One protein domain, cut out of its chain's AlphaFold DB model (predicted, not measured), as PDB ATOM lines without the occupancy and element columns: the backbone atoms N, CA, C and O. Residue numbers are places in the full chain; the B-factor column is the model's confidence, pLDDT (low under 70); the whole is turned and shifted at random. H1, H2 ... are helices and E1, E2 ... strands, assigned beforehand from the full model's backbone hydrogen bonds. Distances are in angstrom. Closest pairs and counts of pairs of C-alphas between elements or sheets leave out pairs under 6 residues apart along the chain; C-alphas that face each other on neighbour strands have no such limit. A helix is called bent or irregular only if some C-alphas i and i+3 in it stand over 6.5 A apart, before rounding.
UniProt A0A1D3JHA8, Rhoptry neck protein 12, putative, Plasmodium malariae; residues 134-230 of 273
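What this domain is: This is residues 134 to 230 of the 273 residues of the protein "Rhoptry neck protein 12, putative" of Plasmodium malariae (UniProt A0A1D3JHA8). One helix, H4, forms the middle of an extended model: H1, H2 and H3 pack on it, each about perpendicular to it, while the hairpin of strands E1 and E2 makes one far end and H5, nearly in line with H4, makes the other. Residues 211 to 230, with H5 in them, stick out free of the rest. The printed part has 97 residues, with five named helices and two named strands in the order H1, H2, H3, E1, E2, H4, H5; the sheet, E1 - E2, is antiparallel and the class is mixed, helices and strands. The whole is extended, with a radius of gyration of the C-alphas of 19.5 A, and its spans of 63 by 42 by 24 A are only just elongated.

How they stand to each other: Begin at the hairpin of E1, residues 174 to 181, and E2, residues 185 to 192, whose directions stand at 155 degrees; N 177 and O 189 are 2.8 A apart and N 191 and O 175 are 2.8 A apart, both within hydrogen-bond range. A tight link leads from E2 to the hub, H4, residues 196 to 210. H3, residues 157 to 165, touches H4 about perpendicular at 80 degrees, the closest C-alphas being Val 163 and Phe 202, 5.4 A apart. H2, residues 143 to 155, touches H4 with residues 145 to 149 alone, about perpendicular at 85 degrees, closest at the C-alphas of Leu 145 and Met 201, 7.0 A. H2 also touches H3 at a steep tilt of 56 degrees, opposite ways, closest at the C-alphas of Leu 152 and Tyr 160, 5.7 A. H1, residues 134 to 140, touches residues 204 to 208 of H4 alone, about perpendicular at 80 degrees, closest at the C-alphas of Cys 140 and Cys 208, 5.2 A; H1 and H3 are apart. H5, residues 212 to 228, is close to H4 but not clearly touching, at a shallow tilt of 18 degrees, the same way; the closest C-alphas, Lys 206 and Ile 212, are 6.8 A apart. Every O i to N i+4 pair is within hydrogen-bond range in H1, H2 and H3, against 10 of 11 in H4 and 10 of 13 in H5.

Where its parts are: Find C-alpha 174 at (10.872, -4.695, -12.254), where E1 begins its 19.8 A; E2 spans 21.6 A. H4 starts at C-alpha 196, (9.236, 2.211, -22.913), and runs 19.4 A; it is irregular, but only just, with C-alphas 207 and 210 at 6.6 A. H5 covers 24.6 A to C-alpha 228 at (25.546, 42.578, -9.712), and H2 covers 18.1 A. The shorter H3 and H1 measure 12.0 A and 9.8 A.

The domain as a whole: The two C-alphas farthest apart, Asp 182 and Gln 230, are 63.9 A apart. The printed part has no cut and no long link. The mean pLDDT of the printed part is 74.4; look for values under 70 at residues 166 to 175, 192, 210 to 211, 213 to 214 and 221 to 230.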
ATOM      1  N   GLU A 134      25.292  18.129 -26.758       86.44
ATOM      2  CA  GLU A 134      24.584  18.019 -28.037       86.44
ATOM      3  C   GLU A 134      23.503  16.938 -28.039       86.44
ATOM      4  O   GLU A 134      22.434  17.150 -28.611       86.44
ATOM      5  N   TYR A 135      23.728  15.809 -27.360       85.31
ATOM      6  CA  TYR A 135      22.724  14.751 -27.234       85.31
ATOM      7  C   TYR A 135      21.508  15.235 -26.451       85.31
ATOM      8  O   TYR A 135      20.377  14.973 -26.856       85.31
ATOM      9  N   PHE A 136      21.728  15.991 -25.373       84.38
ATOM     10  CA  PHE A 136      20.657  16.611 -24.599       84.38
ATOM     11  C   PHE A 136      19.870  17.621 -25.443       84.38
ATOM     12  O   PHE A 136      18.643  17.545 -25.516       84.38
ATOM     13  N   LYS A 137      20.564  18.522 -26.154       83.81
ATOM     14  CA  LYS A 137      19.924  19.480 -27.073       83.81
ATOM     15  C   LYS A 137      19.110  18.771 -28.153       83.81
ATOM     16  O   LYS A 137      17.966  19.140 -28.389       83.81
ATOM     17  N   SER A 138      19.685  17.756 -28.793       86.56
ATOM     18  CA  SER A 138      19.032  16.977 -29.848       86.56
ATOM     19  C   SER A 138      17.792  16.250 -29.324       86.56
ATOM     20  O   SER A 138      16.725  16.320 -29.934       86.56
ATOM     21  N   PHE A 139      17.896  15.643 -28.139       86.06
ATOM     22  CA  PHE A 139      16.770  15.007 -27.467       86.06
ATOM     23  C   PHE A 139      15.635  16.002 -27.207       86.06
ATOM     24  O   PHE A 139      14.494  15.727 -27.572       86.06
ATOM     25  N   CYS A 140      15.937  17.189 -26.672       84.00
ATOM     26  CA  CYS A 140      14.920  18.203 -26.396       84.00
ATOM     27  C   CYS A 140      14.354  18.881 -27.652       84.00
ATOM     28  O   CYS A 140      13.184  19.266 -27.653       84.00
ATOM     29  N   LYS A 141      15.118  18.943 -28.750       84.94
ATOM     30  CA  LYS A 141      14.647  19.412 -30.067       84.94
ATOM     31  C   LYS A 141      13.718  18.418 -30.779       84.94
ATOM     32  O   LYS A 141      13.206  18.732 -31.853       84.94
ATOM     33  N   ASN A 142      13.453  17.239 -30.209       82.88
ATOM     34  CA  ASN A 142      12.533  16.272 -30.800       82.88
ATOM     35  C   ASN A 142      11.074  16.776 -30.766       82.88
ATOM     36  O   ASN A 142      10.336  16.596 -29.794       82.88
ATOM     37  N   THR A 143      10.651  17.402 -31.867       75.31
ATOM     38  CA  THR A 143       9.325  18.026 -31.997       75.31
ATOM     39  C   THR A 143       8.163  17.029 -32.003       75.31
ATOM     40  O   THR A 143       7.029  17.421 -31.720       75.31
ATOM     41  N   GLU A 144       8.406  15.749 -32.297       85.50
ATOM     42  CA  GLU A 144       7.368  14.714 -32.261       85.50
ATOM     43  C   GLU A 144       6.978  14.387 -30.822       85.50
ATOM     44  O   GLU A 144       5.793  14.427 -30.490       85.50
ATOM     45  N   LEU A 145       7.964  14.170 -29.943       83.25
ATOM     46  CA  LEU A 145       7.727  13.925 -28.515       83.25
ATOM     47  C   LEU A 145       6.995  15.102 -27.861       83.25
ATOM     48  O   LEU A 145       6.019  14.898 -27.139       83.25
ATOM     49  N   PHE A 146       7.390  16.335 -28.193       84.69
ATOM     50  CA  PHE A 146       6.692  17.531 -27.724       84.69
ATOM     51  C   PHE A 146       5.216  17.549 -28.143       84.69
ATOM     52  O   PHE A 146       4.329  17.770 -27.316       84.69
ATOM     53  N   LYS A 147       4.928  17.294 -29.427       86.38
ATOM     54  CA  LYS A 147       3.553  17.268 -29.950       86.38
ATOM     55  C   LYS A 147       2.720  16.173 -29.294       86.38
ATOM     56  O   LYS A 147       1.565  16.422 -28.959       86.38
ATOM     57  N   GLU A 148       3.285  14.986 -29.102       86.88
ATOM     58  CA  GLU A 148       2.589  13.874 -28.459       86.88
ATOM     59  C   GLU A 148       2.296  14.161 -26.983       86.88
ATOM     60  O   GLU A 148       1.170  13.938 -26.545       86.88
ATOM     61  N   ILE A 149       3.219  14.775 -26.237       84.19
ATOM     62  CA  ILE A 149       2.953  15.227 -24.860       84.19
ATOM     63  C   ILE A 149       1.855  16.291 -24.825       84.19
ATOM     64  O   ILE A 149       0.964  16.229 -23.980       84.19
ATOM     65  N   GLN A 150       1.865  17.255 -25.748       84.75
ATOM     66  CA  GLN A 150       0.814  18.275 -25.825       84.75
ATOM     67  C   GLN A 150      -0.556  17.669 -26.158       84.75
ATOM     68  O   GLN A 150      -1.572  18.080 -25.595       84.75
ATOM     69  N   LYS A 151      -0.604  16.667 -27.044       89.25
ATOM     70  CA  LYS A 151      -1.826  15.896 -27.312       89.25
ATOM     71  C   LYS A 151      -2.264  15.110 -26.079       89.25
ATOM     72  O   LYS A 151      -3.449  15.115 -25.771       89.25
ATOM     73  N   LEU A 152      -1.331  14.484 -25.365       86.06
ATOM     74  CA  LEU A 152      -1.604  13.718 -24.150       86.06
ATOM     75  C   LEU A 152      -2.207  14.615 -23.059       86.06
ATOM     76  O   LEU A 152      -3.267  14.297 -22.528       86.06
ATOM     77  N   LYS A 153      -1.604  15.790 -22.825       86.38
ATOM     78  CA  LYS A 153      -2.100  16.827 -21.906       86.38
ATOM     79  C   LYS A 153      -3.543  17.237 -22.211       86.38
ATOM     80  O   LYS A 153      -4.330  17.409 -21.286       86.38
ATOM     81  N   LYS A 154      -3.887  17.395 -23.495       87.31
ATOM     82  CA  LYS A 154      -5.211  17.861 -23.946       87.31
ATOM     83  C   LYS A 154      -6.271  16.760 -23.997       87.31
ATOM     84  O   LYS A 154      -7.414  17.004 -23.630       87.31
ATOM     85  N   ASN A 155      -5.903  15.569 -24.465       90.38
ATOM     86  CA  ASN A 155      -6.859  14.516 -24.815       90.38
ATOM     87  C   ASN A 155      -6.968  13.423 -23.745       90.38
ATOM     88  O   ASN A 155      -7.930  12.658 -23.747       90.38
ATOM     89  N   SER A 156      -5.975  13.277 -22.867       85.38
ATOM     90  CA  SER A 156      -5.914  12.185 -21.887       85.38
ATOM     91  C   SER A 156      -5.124  12.598 -20.647       85.38
ATOM     92  O   SER A 156      -4.035  12.088 -20.388       85.38
ATOM     93  N   HIS A 157      -5.699  13.512 -19.862       84.75
ATOM     94  CA  HIS A 157      -5.046  14.070 -18.676       84.75
ATOM     95  C   HIS A 157      -4.604  12.997 -17.670       84.75
ATOM     96  O   HIS A 157      -3.457  13.017 -17.252       84.75
ATOM     97  N   ASN A 158      -5.446  11.997 -17.383       84.75
ATOM     98  CA  ASN A 158      -5.097  10.904 -16.460       84.75
ATOM     99  C   ASN A 158      -3.864  10.107 -16.917       84.75
ATOM    100  O   ASN A 158      -3.063   9.676 -16.096       84.75
ATOM    101  N   LEU A 159      -3.711   9.895 -18.227       81.38
ATOM    102  CA  LEU A 159      -2.551   9.187 -18.766       81.38
ATOM    103  C   LEU A 159      -1.309  10.079 -18.715       81.38
ATOM    104  O   LEU A 159      -0.229   9.599 -18.398       81.38
ATOM    105  N   TYR A 160      -1.460  11.378 -18.979       85.19
ATOM    106  CA  TYR A 160      -0.382  12.344 -18.777       85.19
ATOM    107  C   TYR A 160       0.065  12.406 -17.308       85.19
ATOM    108  O   TYR A 160       1.265  12.397 -17.057       85.19
ATOM    109  N   GLU A 161      -0.870  12.404 -16.354       83.00
ATOM    110  CA  GLU A 161      -0.564  12.343 -14.922       83.00
ATOM    111  C   GLU A 161       0.246  11.093 -14.577       83.00
ATOM    112  O   GLU A 161       1.301  11.230 -13.969       83.00
ATOM    113  N   GLN A 162      -0.171   9.914 -15.058       78.19
ATOM    114  CA  GLN A 162       0.603   8.674 -14.907       78.19
ATOM    115  C   GLN A 162       2.014   8.817 -15.477       78.19
ATOM    116  O   GLN A 162       2.984   8.477 -14.810       78.19
ATOM    117  N   VAL A 163       2.151   9.394 -16.678       80.25
ATOM    118  CA  VAL A 163       3.464   9.625 -17.290       80.25
ATOM    119  C   VAL A 163       4.357  10.510 -16.422       80.25
ATOM    120  O   VAL A 163       5.556  10.286 -16.428       80.25
ATOM    121  N   ILE A 164       3.835  11.503 -15.694       82.38
ATOM    122  CA  ILE A 164       4.663  12.410 -14.874       82.38
ATOM    123  C   ILE A 164       4.822  11.973 -13.411       82.38
ATOM    124  O   ILE A 164       5.731  12.480 -12.738       82.38
ATOM    125  N   SER A 165       3.949  11.083 -12.922       72.62
ATOM    126  CA  SER A 165       3.926  10.577 -11.546       72.62
ATOM    127  C   SER A 165       4.642   9.243 -11.384       72.62
ATOM    128  O   SER A 165       5.302   9.040 -10.364       72.62
ATOM    129  N   ASP A 166       4.527   8.347 -12.366       66.19
ATOM    130  CA  ASP A 166       5.178   7.045 -12.324       66.19
ATOM    131  C   ASP A 166       6.656   7.242 -12.641       66.19
ATOM    132  O   ASP A 166       7.079   7.356 -13.792       66.19
ATOM    133  N   SER A 167       7.454   7.340 -11.576       59.19
ATOM    134  CA  SER A 167       8.905   7.288 -11.699       59.19
ATOM    135  C   SER A 167       9.291   5.992 -12.406       59.19
ATOM    136  O   SER A 167       8.762   4.930 -12.082       59.19
ATOM    137  N   TYR A 168      10.275   6.069 -13.302       57.88
ATOM    138  CA  TYR A 168      10.928   4.889 -13.876       57.88
ATOM    139  C   TYR A 168      11.484   3.937 -12.793       57.88
ATOM    140  O   TYR A 168      11.731   2.768 -13.046       57.88
ATOM    141  N   GLU A 169      11.663   4.430 -11.566       57.28
ATOM    142  CA  GLU A 169      12.103   3.648 -10.408       57.28
ATOM    143  C   GLU A 169      10.952   3.003  -9.618       57.28
ATOM    144  O   GLU A 169      11.151   2.601  -8.470       57.28
ATOM    145  N   ASN A 170       9.730   2.932 -10.162       61.31
ATOM    146  CA  ASN A 170       8.634   2.289  -9.445       61.31
ATOM    147  C   ASN A 170       8.996   0.818  -9.162       61.31
ATOM    148  O   ASN A 170       9.189   0.003 -10.057       61.31
ATOM    149  N   VAL A 171       9.117   0.485  -7.878       55.41
ATOM    150  CA  VAL A 171       9.681  -0.784  -7.384       55.41
ATOM    151  C   VAL A 171       8.803  -1.993  -7.749       55.41
ATOM    152  O   VAL A 171       9.244  -3.135  -7.665       55.41
ATOM    153  N   ASN A 172       7.563  -1.756  -8.187       60.00
ATOM    154  CA  ASN A 172       6.578  -2.800  -8.472       60.00
ATOM    155  C   ASN A 172       6.560  -3.288  -9.931       60.00
ATOM    156  O   ASN A 172       5.758  -4.163 -10.251       60.00
ATOM    157  N   THR A 173       7.399  -2.735 -10.809       61.75
ATOM    158  CA  THR A 173       7.397  -3.026 -12.257       61.75
ATOM    159  C   THR A 173       8.649  -3.752 -12.746       61.75
ATOM    160  O   THR A 173       8.634  -4.266 -13.858       61.75
ATOM    161  N   SER A 174       9.698  -3.876 -11.927       63.88
ATOM    162  CA  SER A 174      10.872  -4.695 -12.254       63.88
ATOM    163  C   SER A 174      10.915  -5.953 -11.394       63.88
ATOM    164  O   SER A 174      10.945  -5.888 -10.165       63.88
ATOM    165  N   THR A 175      10.968  -7.122 -12.031       69.88
ATOM    166  CA  THR A 175      11.192  -8.398 -11.343       69.88
ATOM    167  C   THR A 175      12.599  -8.911 -11.606       69.88
ATOM    168  O   THR A 175      13.097  -8.902 -12.729       69.88
ATOM    169  N   PHE A 176      13.266  -9.375 -10.553       76.69
ATOM    170  CA  PHE A 176      14.622  -9.905 -10.640       76.69
ATOM    171  C   PHE A 176      14.588 -11.425 -10.539       76.69
ATOM    172  O   PHE A 176      14.142 -11.991  -9.541       76.69
ATOM    173  N   LYS A 177      15.098 -12.103 -11.563       79.75
ATOM    174  CA  LYS A 177      15.254 -13.554 -11.592       79.75
ATOM    175  C   LYS A 177      16.728 -13.923 -11.492       79.75
ATOM    176  O   LYS A 177      17.517 -13.616 -12.382       79.75
ATOM    177  N   LEU A 178      17.103 -14.627 -10.427       83.19
ATOM    178  CA  LEU A 178      18.434 -15.218 -10.299       83.19
ATOM    179  C   LEU A 178      18.575 -16.358 -11.318       83.19
ATOM    180  O   LEU A 178      17.840 -17.341 -11.270       83.19
ATOM    181  N   LEU A 179      19.497 -16.205 -12.264       82.12
ATOM    182  CA  LEU A 179      19.789 -17.205 -13.289       82.12
ATOM    183  C   LEU A 179      20.896 -18.164 -12.858       82.12
ATOM    184  O   LEU A 179      20.875 -19.331 -13.239       82.12
ATOM    185  N   LYS A 180      21.878 -17.667 -12.101       82.88
ATOM    186  CA  LYS A 180      23.011 -18.459 -11.626       82.88
ATOM    187  C   LYS A 180      23.607 -17.842 -10.366       82.88
ATOM    188  O   LYS A 180      23.748 -16.622 -10.297       82.88
ATOM    189  N   ASP A 181      23.974 -18.684  -9.410       83.12
ATOM    190  CA  ASP A 181      24.698 -18.298  -8.200       83.12
ATOM    191  C   ASP A 181      25.942 -19.180  -8.090       83.12
ATOM    192  O   ASP A 181      25.836 -20.377  -7.833       83.12
ATOM    193  N   ASP A 182      27.107 -18.596  -8.369       82.69
ATOM    194  CA  ASP A 182      28.404 -19.272  -8.270       82.69
ATOM    195  C   ASP A 182      29.111 -18.930  -6.934       82.69
ATOM    196  O   ASP A 182      30.325 -19.078  -6.818       82.69
ATOM    197  N   GLY A 183      28.378 -18.427  -5.928       75.06
ATOM    198  CA  GLY A 183      28.913 -18.000  -4.629       75.06
ATOM    199  C   GLY A 183      29.486 -16.581  -4.663       75.06
ATOM    200  O   GLY A 183      28.954 -15.685  -4.014       75.06
ATOM    201  N   ASP A 184      30.517 -16.354  -5.483       73.00
ATOM    202  CA  ASP A 184      31.195 -15.046  -5.600       73.00
ATOM    203  C   ASP A 184      30.517 -14.102  -6.609       73.00
ATOM    204  O   ASP A 184      30.757 -12.889  -6.644       73.00
ATOM    205  N   LYS A 185      29.689 -14.663  -7.496       73.25
ATOM    206  CA  LYS A 185      28.997 -13.930  -8.558       73.25
ATOM    207  C   LYS A 185      27.578 -14.442  -8.704       73.25
ATOM    208  O   LYS A 185      27.352 -15.638  -8.884       73.25
ATOM    209  N   LYS A 186      26.640 -13.499  -8.707       81.69
ATOM    210  CA  LYS A 186      25.230 -13.755  -8.988       81.69
ATOM    211  C   LYS A 186      24.895 -13.175 -10.348       81.69
ATOM    212  O   LYS A 186      25.126 -11.993 -10.607       81.69
ATOM    213  N   LEU A 187      24.370 -14.022 -11.226       74.12
ATOM    214  CA  LEU A 187      23.795 -13.599 -12.491       74.12
ATOM    215  C   LEU A 187      22.303 -13.391 -12.281       74.12
ATOM    216  O   LEU A 187      21.566 -14.355 -12.079       74.12
ATOM    217  N   ILE A 188      21.871 -12.139 -12.335       80.62
ATOM    218  CA  ILE A 188      20.478 -11.756 -12.140       80.62
ATOM    219  C   ILE A 188      19.975 -11.166 -13.457       80.62
ATOM    220  O   ILE A 188      20.650 -10.356 -14.090       80.62
ATOM    221  N   MET A 189      18.803 -11.615 -13.884       76.19
ATOM    222  CA  MET A 189      18.061 -11.065 -15.010       76.19
ATOM    223  C   MET A 189      16.970 -10.163 -14.458       76.19
ATOM    224  O   MET A 189      16.151 -10.608 -13.660       76.19
ATOM    225  N   GLU A 190      16.983  -8.907 -14.873       77.00
ATOM    226  CA  GLU A 190      15.896  -7.973 -14.610       77.00
ATOM    227  C   GLU A 190      14.885  -8.061 -15.755       77.00
ATOM    228  O   GLU A 190      15.251  -7.938 -16.927       77.00
ATOM    229  N   THR A 191      13.627  -8.309 -15.409       71.38
ATOM    230  CA  THR A 191      12.478  -8.174 -16.298       71.38
ATOM    231  C   THR A 191      11.776  -6.878 -15.929       71.38
ATOM    232  O   THR A 191      11.187  -6.782 -14.857       71.38
ATOM    233  N   ASP A 192      11.912  -5.892 -16.808       68.31
ATOM    234  CA  ASP A 192      11.329  -4.562 -16.678       68.31
ATOM    235  C   ASP A 192       9.981  -4.530 -17.422       68.31
ATOM    236  O   ASP A 192       9.944  -4.631 -18.653       68.31
ATOM    237  N   ASP A 193       8.877  -4.417 -16.678       70.12
ATOM    238  CA  ASP A 193       7.517  -4.318 -17.220       70.12
ATOM    239  C   ASP A 193       7.120  -2.868 -17.569       70.12
ATOM    240  O   ASP A 193       5.981  -2.613 -17.980       70.12
ATOM    241  N   HIS A 194       8.028  -1.889 -17.437       71.88
ATOM    242  CA  HIS A 194       7.740  -0.513 -17.833       71.88
ATOM    243  C   HIS A 194       7.465  -0.420 -19.336       71.88
ATOM    244  O   HIS A 194       8.185  -0.943 -20.189       71.88
ATOM    245  N   ASN A 195       6.428   0.341 -19.691       76.19
ATOM    246  CA  ASN A 195       6.189   0.676 -21.084       76.19
ATOM    247  C   ASN A 195       7.256   1.685 -21.546       76.19
ATOM    248  O   ASN A 195       7.233   2.829 -21.085       76.19
ATOM    249  N   PRO A 196       8.132   1.340 -22.509       74.75
ATOM    250  CA  PRO A 196       9.236   2.211 -22.913       74.75
ATOM    251  C   PRO A 196       8.753   3.561 -23.458       74.75
ATOM    252  O   PRO A 196       9.465   4.558 -23.366       74.75
ATOM    253  N   LYS A 197       7.524   3.627 -23.991       82.31
ATOM    254  CA  LYS A 197       6.919   4.889 -24.436       82.31
ATOM    255  C   LYS A 197       6.621   5.814 -23.260       82.31
ATOM    256  O   LYS A 197       6.865   7.008 -23.370       82.31
ATOM    257  N   VAL A 198       6.120   5.271 -22.152       79.44
ATOM    258  CA  VAL A 198       5.871   6.041 -20.926       79.44
ATOM    259  C   VAL A 198       7.197   6.545 -20.366       79.44
ATOM    260  O   VAL A 198       7.319   7.737 -20.106       79.44
ATOM    261  N   SER A 199       8.220   5.688 -20.310       78.12
ATOM    262  CA  SER A 199       9.552   6.054 -19.815       78.12
ATOM    263  C   SER A 199      10.198   7.177 -20.628       78.12
ATOM    264  O   SER A 199      10.716   8.138 -20.064       78.12
ATOM    265  N   ILE A 200      10.131   7.106 -21.963       84.88
ATOM    266  CA  ILE A 200      10.670   8.156 -22.839       84.88
ATOM    267  C   ILE A 200       9.898   9.470 -22.664       84.88
ATOM    268  O   ILE A 200      10.516  10.533 -22.625       84.88
ATOM    269  N   MET A 201       8.570   9.416 -22.528       84.94
ATOM    270  CA  MET A 201       7.752  10.614 -22.318       84.94
ATOM    271  C   MET A 201       7.989  11.243 -20.938       84.94
ATOM    272  O   MET A 201       8.093  12.465 -20.845       84.94
ATOM    273  N   PHE A 202       8.153  10.432 -19.889       84.19
ATOM    274  CA  PHE A 202       8.547  10.892 -18.555       84.19
ATOM    275  C   PHE A 202       9.902  11.602 -18.597       84.19
ATOM    276  O   PHE A 202      10.026  12.735 -18.126       84.19
ATOM    277  N   LEU A 203      10.908  10.967 -19.211       83.12
ATOM    278  CA  LEU A 203      12.241  11.547 -19.372       83.12
ATOM    279  C   LEU A 203      12.175  12.863 -20.143       83.12
ATOM    280  O   LEU A 203      12.739  13.855 -19.693       83.12
ATOM    281  N   TYR A 204      11.455  12.908 -21.265       85.94
ATOM    282  CA  TYR A 204      11.314  14.132 -22.049       85.94
ATOM    283  C   TYR A 204      10.644  15.255 -21.247       85.94
ATOM    284  O   TYR A 204      11.149  16.377 -21.222       85.94
ATOM    285  N   GLU A 205       9.554  14.973 -20.530       83.94
ATOM    286  CA  GLU A 205       8.882  15.987 -19.717       83.94
ATOM    287  C   GLU A 205       9.797  16.508 -18.597       83.94
ATOM    288  O   GLU A 205       9.894  17.715 -18.401       83.94
ATOM    289  N   LYS A 206      10.525  15.638 -17.884       82.12
ATOM    290  CA  LYS A 206      11.425  16.054 -16.790       82.12
ATOM    291  C   LYS A 206      12.654  16.813 -17.288       82.12
ATOM    292  O   LYS A 206      13.046  17.821 -16.690       82.12
ATOM    293  N   LEU A 207      13.265  16.319 -18.361       81.19
ATOM    294  CA  LEU A 207      14.526  16.828 -18.885       81.19
ATOM    295  C   LEU A 207      14.340  18.058 -19.767       81.19
ATOM    296  O   LEU A 207      15.178  18.939 -19.712       81.19
ATOM    297  N   CYS A 208      13.273  18.151 -20.557       81.75
ATOM    298  CA  CYS A 208      13.153  19.191 -21.581       81.75
ATOM    299  C   CYS A 208      12.088  20.243 -21.261       81.75
ATOM    300  O   CYS A 208      12.286  21.415 -21.567       81.75
ATOM    301  N   VAL A 209      10.981  19.854 -20.622       74.00
ATOM    302  CA  VAL A 209       9.831  20.751 -20.393       74.00
ATOM    303  C   VAL A 209       9.777  21.269 -18.953       74.00
ATOM    304  O   VAL A 209       9.442  22.426 -18.715       74.00
ATOM    305  N   GLY A 210      10.082  20.412 -17.980       61.66
ATOM    306  CA  GLY A 210       9.573  20.564 -16.619       61.66
ATOM    307  C   GLY A 210      10.585  20.905 -15.531       61.66
ATOM    308  O   GLY A 210      10.153  21.239 -14.431       61.66
ATOM    309  N   GLY A 211      11.900  20.825 -15.755       63.19
ATOM    310  CA  GLY A 211      12.799  20.945 -14.602       63.19
ATOM    311  C   GLY A 211      14.244  21.283 -14.886       63.19
ATOM    312  O   GLY A 211      14.710  22.326 -14.438       63.19
ATOM    313  N   ILE A 212      14.976  20.420 -15.582       73.25
ATOM    314  CA  ILE A 212      16.444  20.506 -15.545       73.25
ATOM    315  C   ILE A 212      16.993  21.794 -16.198       73.25
ATOM    316  O   ILE A 212      17.759  22.491 -15.532       73.25
ATOM    317  N   PRO A 213      16.573  22.207 -17.409       67.31
ATOM    318  CA  PRO A 213      17.004  23.464 -18.019       67.31
ATOM    319  C   PRO A 213      16.614  24.685 -17.192       67.31
ATOM    320  O   PRO A 213      17.386  25.631 -17.089       67.31
ATOM    321  N   LEU A 214      15.434  24.658 -16.566       68.25
ATOM    322  CA  LEU A 214      14.946  25.754 -15.728       68.25
ATOM    323  C   LEU A 214      15.741  25.862 -14.421       68.25
ATOM    324  O   LEU A 214      16.078  26.965 -13.995       68.25
ATOM    325  N   VAL A 215      16.068  24.731 -13.792       71.81
ATOM    326  CA  VAL A 215      16.916  24.672 -12.594       71.81
ATOM    327  C   VAL A 215      18.342  25.097 -12.933       71.81
ATOM    328  O   VAL A 215      18.894  25.946 -12.241       71.81
ATOM    329  N   CYS A 216      18.907  24.598 -14.032       79.50
ATOM    330  CA  CYS A 216      20.226  25.015 -14.494       79.50
ATOM    331  C   CYS A 216      20.264  26.498 -14.866       79.50
ATOM    332  O   CYS A 216      21.190  27.191 -14.468       79.50
ATOM    333  N   SER A 217      19.231  27.028 -15.526       72.19
ATOM    334  CA  SER A 217      19.108  28.467 -15.780       72.19
ATOM    335  C   SER A 217      19.093  29.269 -14.478       72.19
ATOM    336  O   SER A 217      19.745  30.303 -14.400       72.19
ATOM    337  N   LYS A 218      18.413  28.792 -13.429       71.62
ATOM    338  CA  LYS A 218      18.425  29.449 -12.113       71.62
ATOM    339  C   LYS A 218      19.799  29.395 -11.447       71.62
ATOM    340  O   LYS A 218      20.244  30.429 -10.972       71.62
ATOM    341  N   ILE A 219      20.472  28.244 -11.446       78.12
ATOM    342  CA  ILE A 219      21.835  28.107 -10.901       78.12
ATOM    343  C   ILE A 219      22.791  29.073 -11.620       78.12
ATOM    344  O   ILE A 219      23.524  29.801 -10.964       78.12
ATOM    345  N   LEU A 220      22.706  29.156 -12.951       72.06
ATOM    346  CA  LEU A 220      23.531  30.054 -13.766       72.06
ATOM    347  C   LEU A 220      23.174  31.537 -13.591       72.06
ATOM    348  O   LEU A 220      24.048  32.392 -13.647       72.06
ATOM    349  N   LYS A 221      21.898  31.867 -13.360       66.50
ATOM    350  CA  LYS A 221      21.451  33.244 -13.083       66.50
ATOM    351  C   LYS A 221      21.860  33.735 -11.696       66.50
ATOM    352  O   LYS A 221      22.002  34.939 -11.510       66.50
ATOM    353  N   VAL A 222      22.002  32.836 -10.723       58.88
ATOM    354  CA  VAL A 222      22.372  33.197  -9.349       58.88
ATOM    355  C   VAL A 222      23.782  33.804  -9.297       58.88
ATOM    356  O   VAL A 222      23.979  34.745  -8.534       58.88
ATOM    357  N   ASP A 223      24.693  33.403 -10.190       47.69
ATOM    358  CA  ASP A 223      26.004  34.054 -10.372       47.69
ATOM    359  C   ASP A 223      25.895  35.532 -10.769       47.69
ATOM    360  O   ASP A 223      26.600  36.383 -10.230       47.69
ATOM    361  N   ASN A 224      24.930  35.880 -11.628       42.22
ATOM    362  CA  ASN A 224      24.740  37.272 -12.037       42.22
ATOM    363  C   ASN A 224      24.281  38.160 -10.872       42.22
ATOM    364  O   ASN A 224      24.550  39.352 -10.890       42.22
ATOM    365  N   ILE A 225      23.606  37.623  -9.848       45.19
ATOM    366  CA  ILE A 225      23.187  38.402  -8.666       45.19
ATOM    367  C   ILE A 225      24.349  38.575  -7.675       45.19
ATOM    368  O   ILE A 225      24.408  39.583  -6.966       45.19
ATOM    369  N   PHE A 226      25.289  37.628  -7.638       40.03
ATOM    370  CA  PHE A 226      26.509  37.761  -6.842       40.03
ATOM    371  C   PHE A 226      27.485  38.781  -7.452       40.03
ATOM    372  O   PHE A 226      28.037  39.580  -6.696       40.03
ATOM    373  N   ASP A 227      27.582  38.864  -8.785       35.28
ATOM    374  CA  ASP A 227      28.366  39.901  -9.479       35.28
ATOM    375  C   ASP A 227      27.650  41.269  -9.558       35.28
ATOM    376  O   ASP A 227      28.289  42.317  -9.432       35.28
ATOM    377  N   LEU A 228      26.313  41.315  -9.683       37.53
ATOM    378  CA  LEU A 228      25.546  42.578  -9.712       37.53
ATOM    379  C   LEU A 228      25.517  43.315  -8.365       37.53
ATOM    380  O   LEU A 228      25.279  44.522  -8.330       37.53
ATOM    381  N   ASN A 229      25.797  42.630  -7.254       35.22
ATOM    382  CA  ASN A 229      25.928  43.278  -5.948       35.22
ATOM    383  C   ASN A 229      27.291  43.953  -5.733       35.22
ATOM    384  O   ASN A 229      27.514  44.508  -4.654       35.22
ATOM    385  N   GLN A 230      28.184  43.946  -6.733       42.56
ATOM    386  CA  GLN A 230      29.488  44.591  -6.613       42.56
ATOM    387  C   GLN A 230      29.735  45.838  -7.452       42.56
ATOM    388  O   GLN A 230      30.740  46.468  -7.165       42.56
TER     389      GLN A 230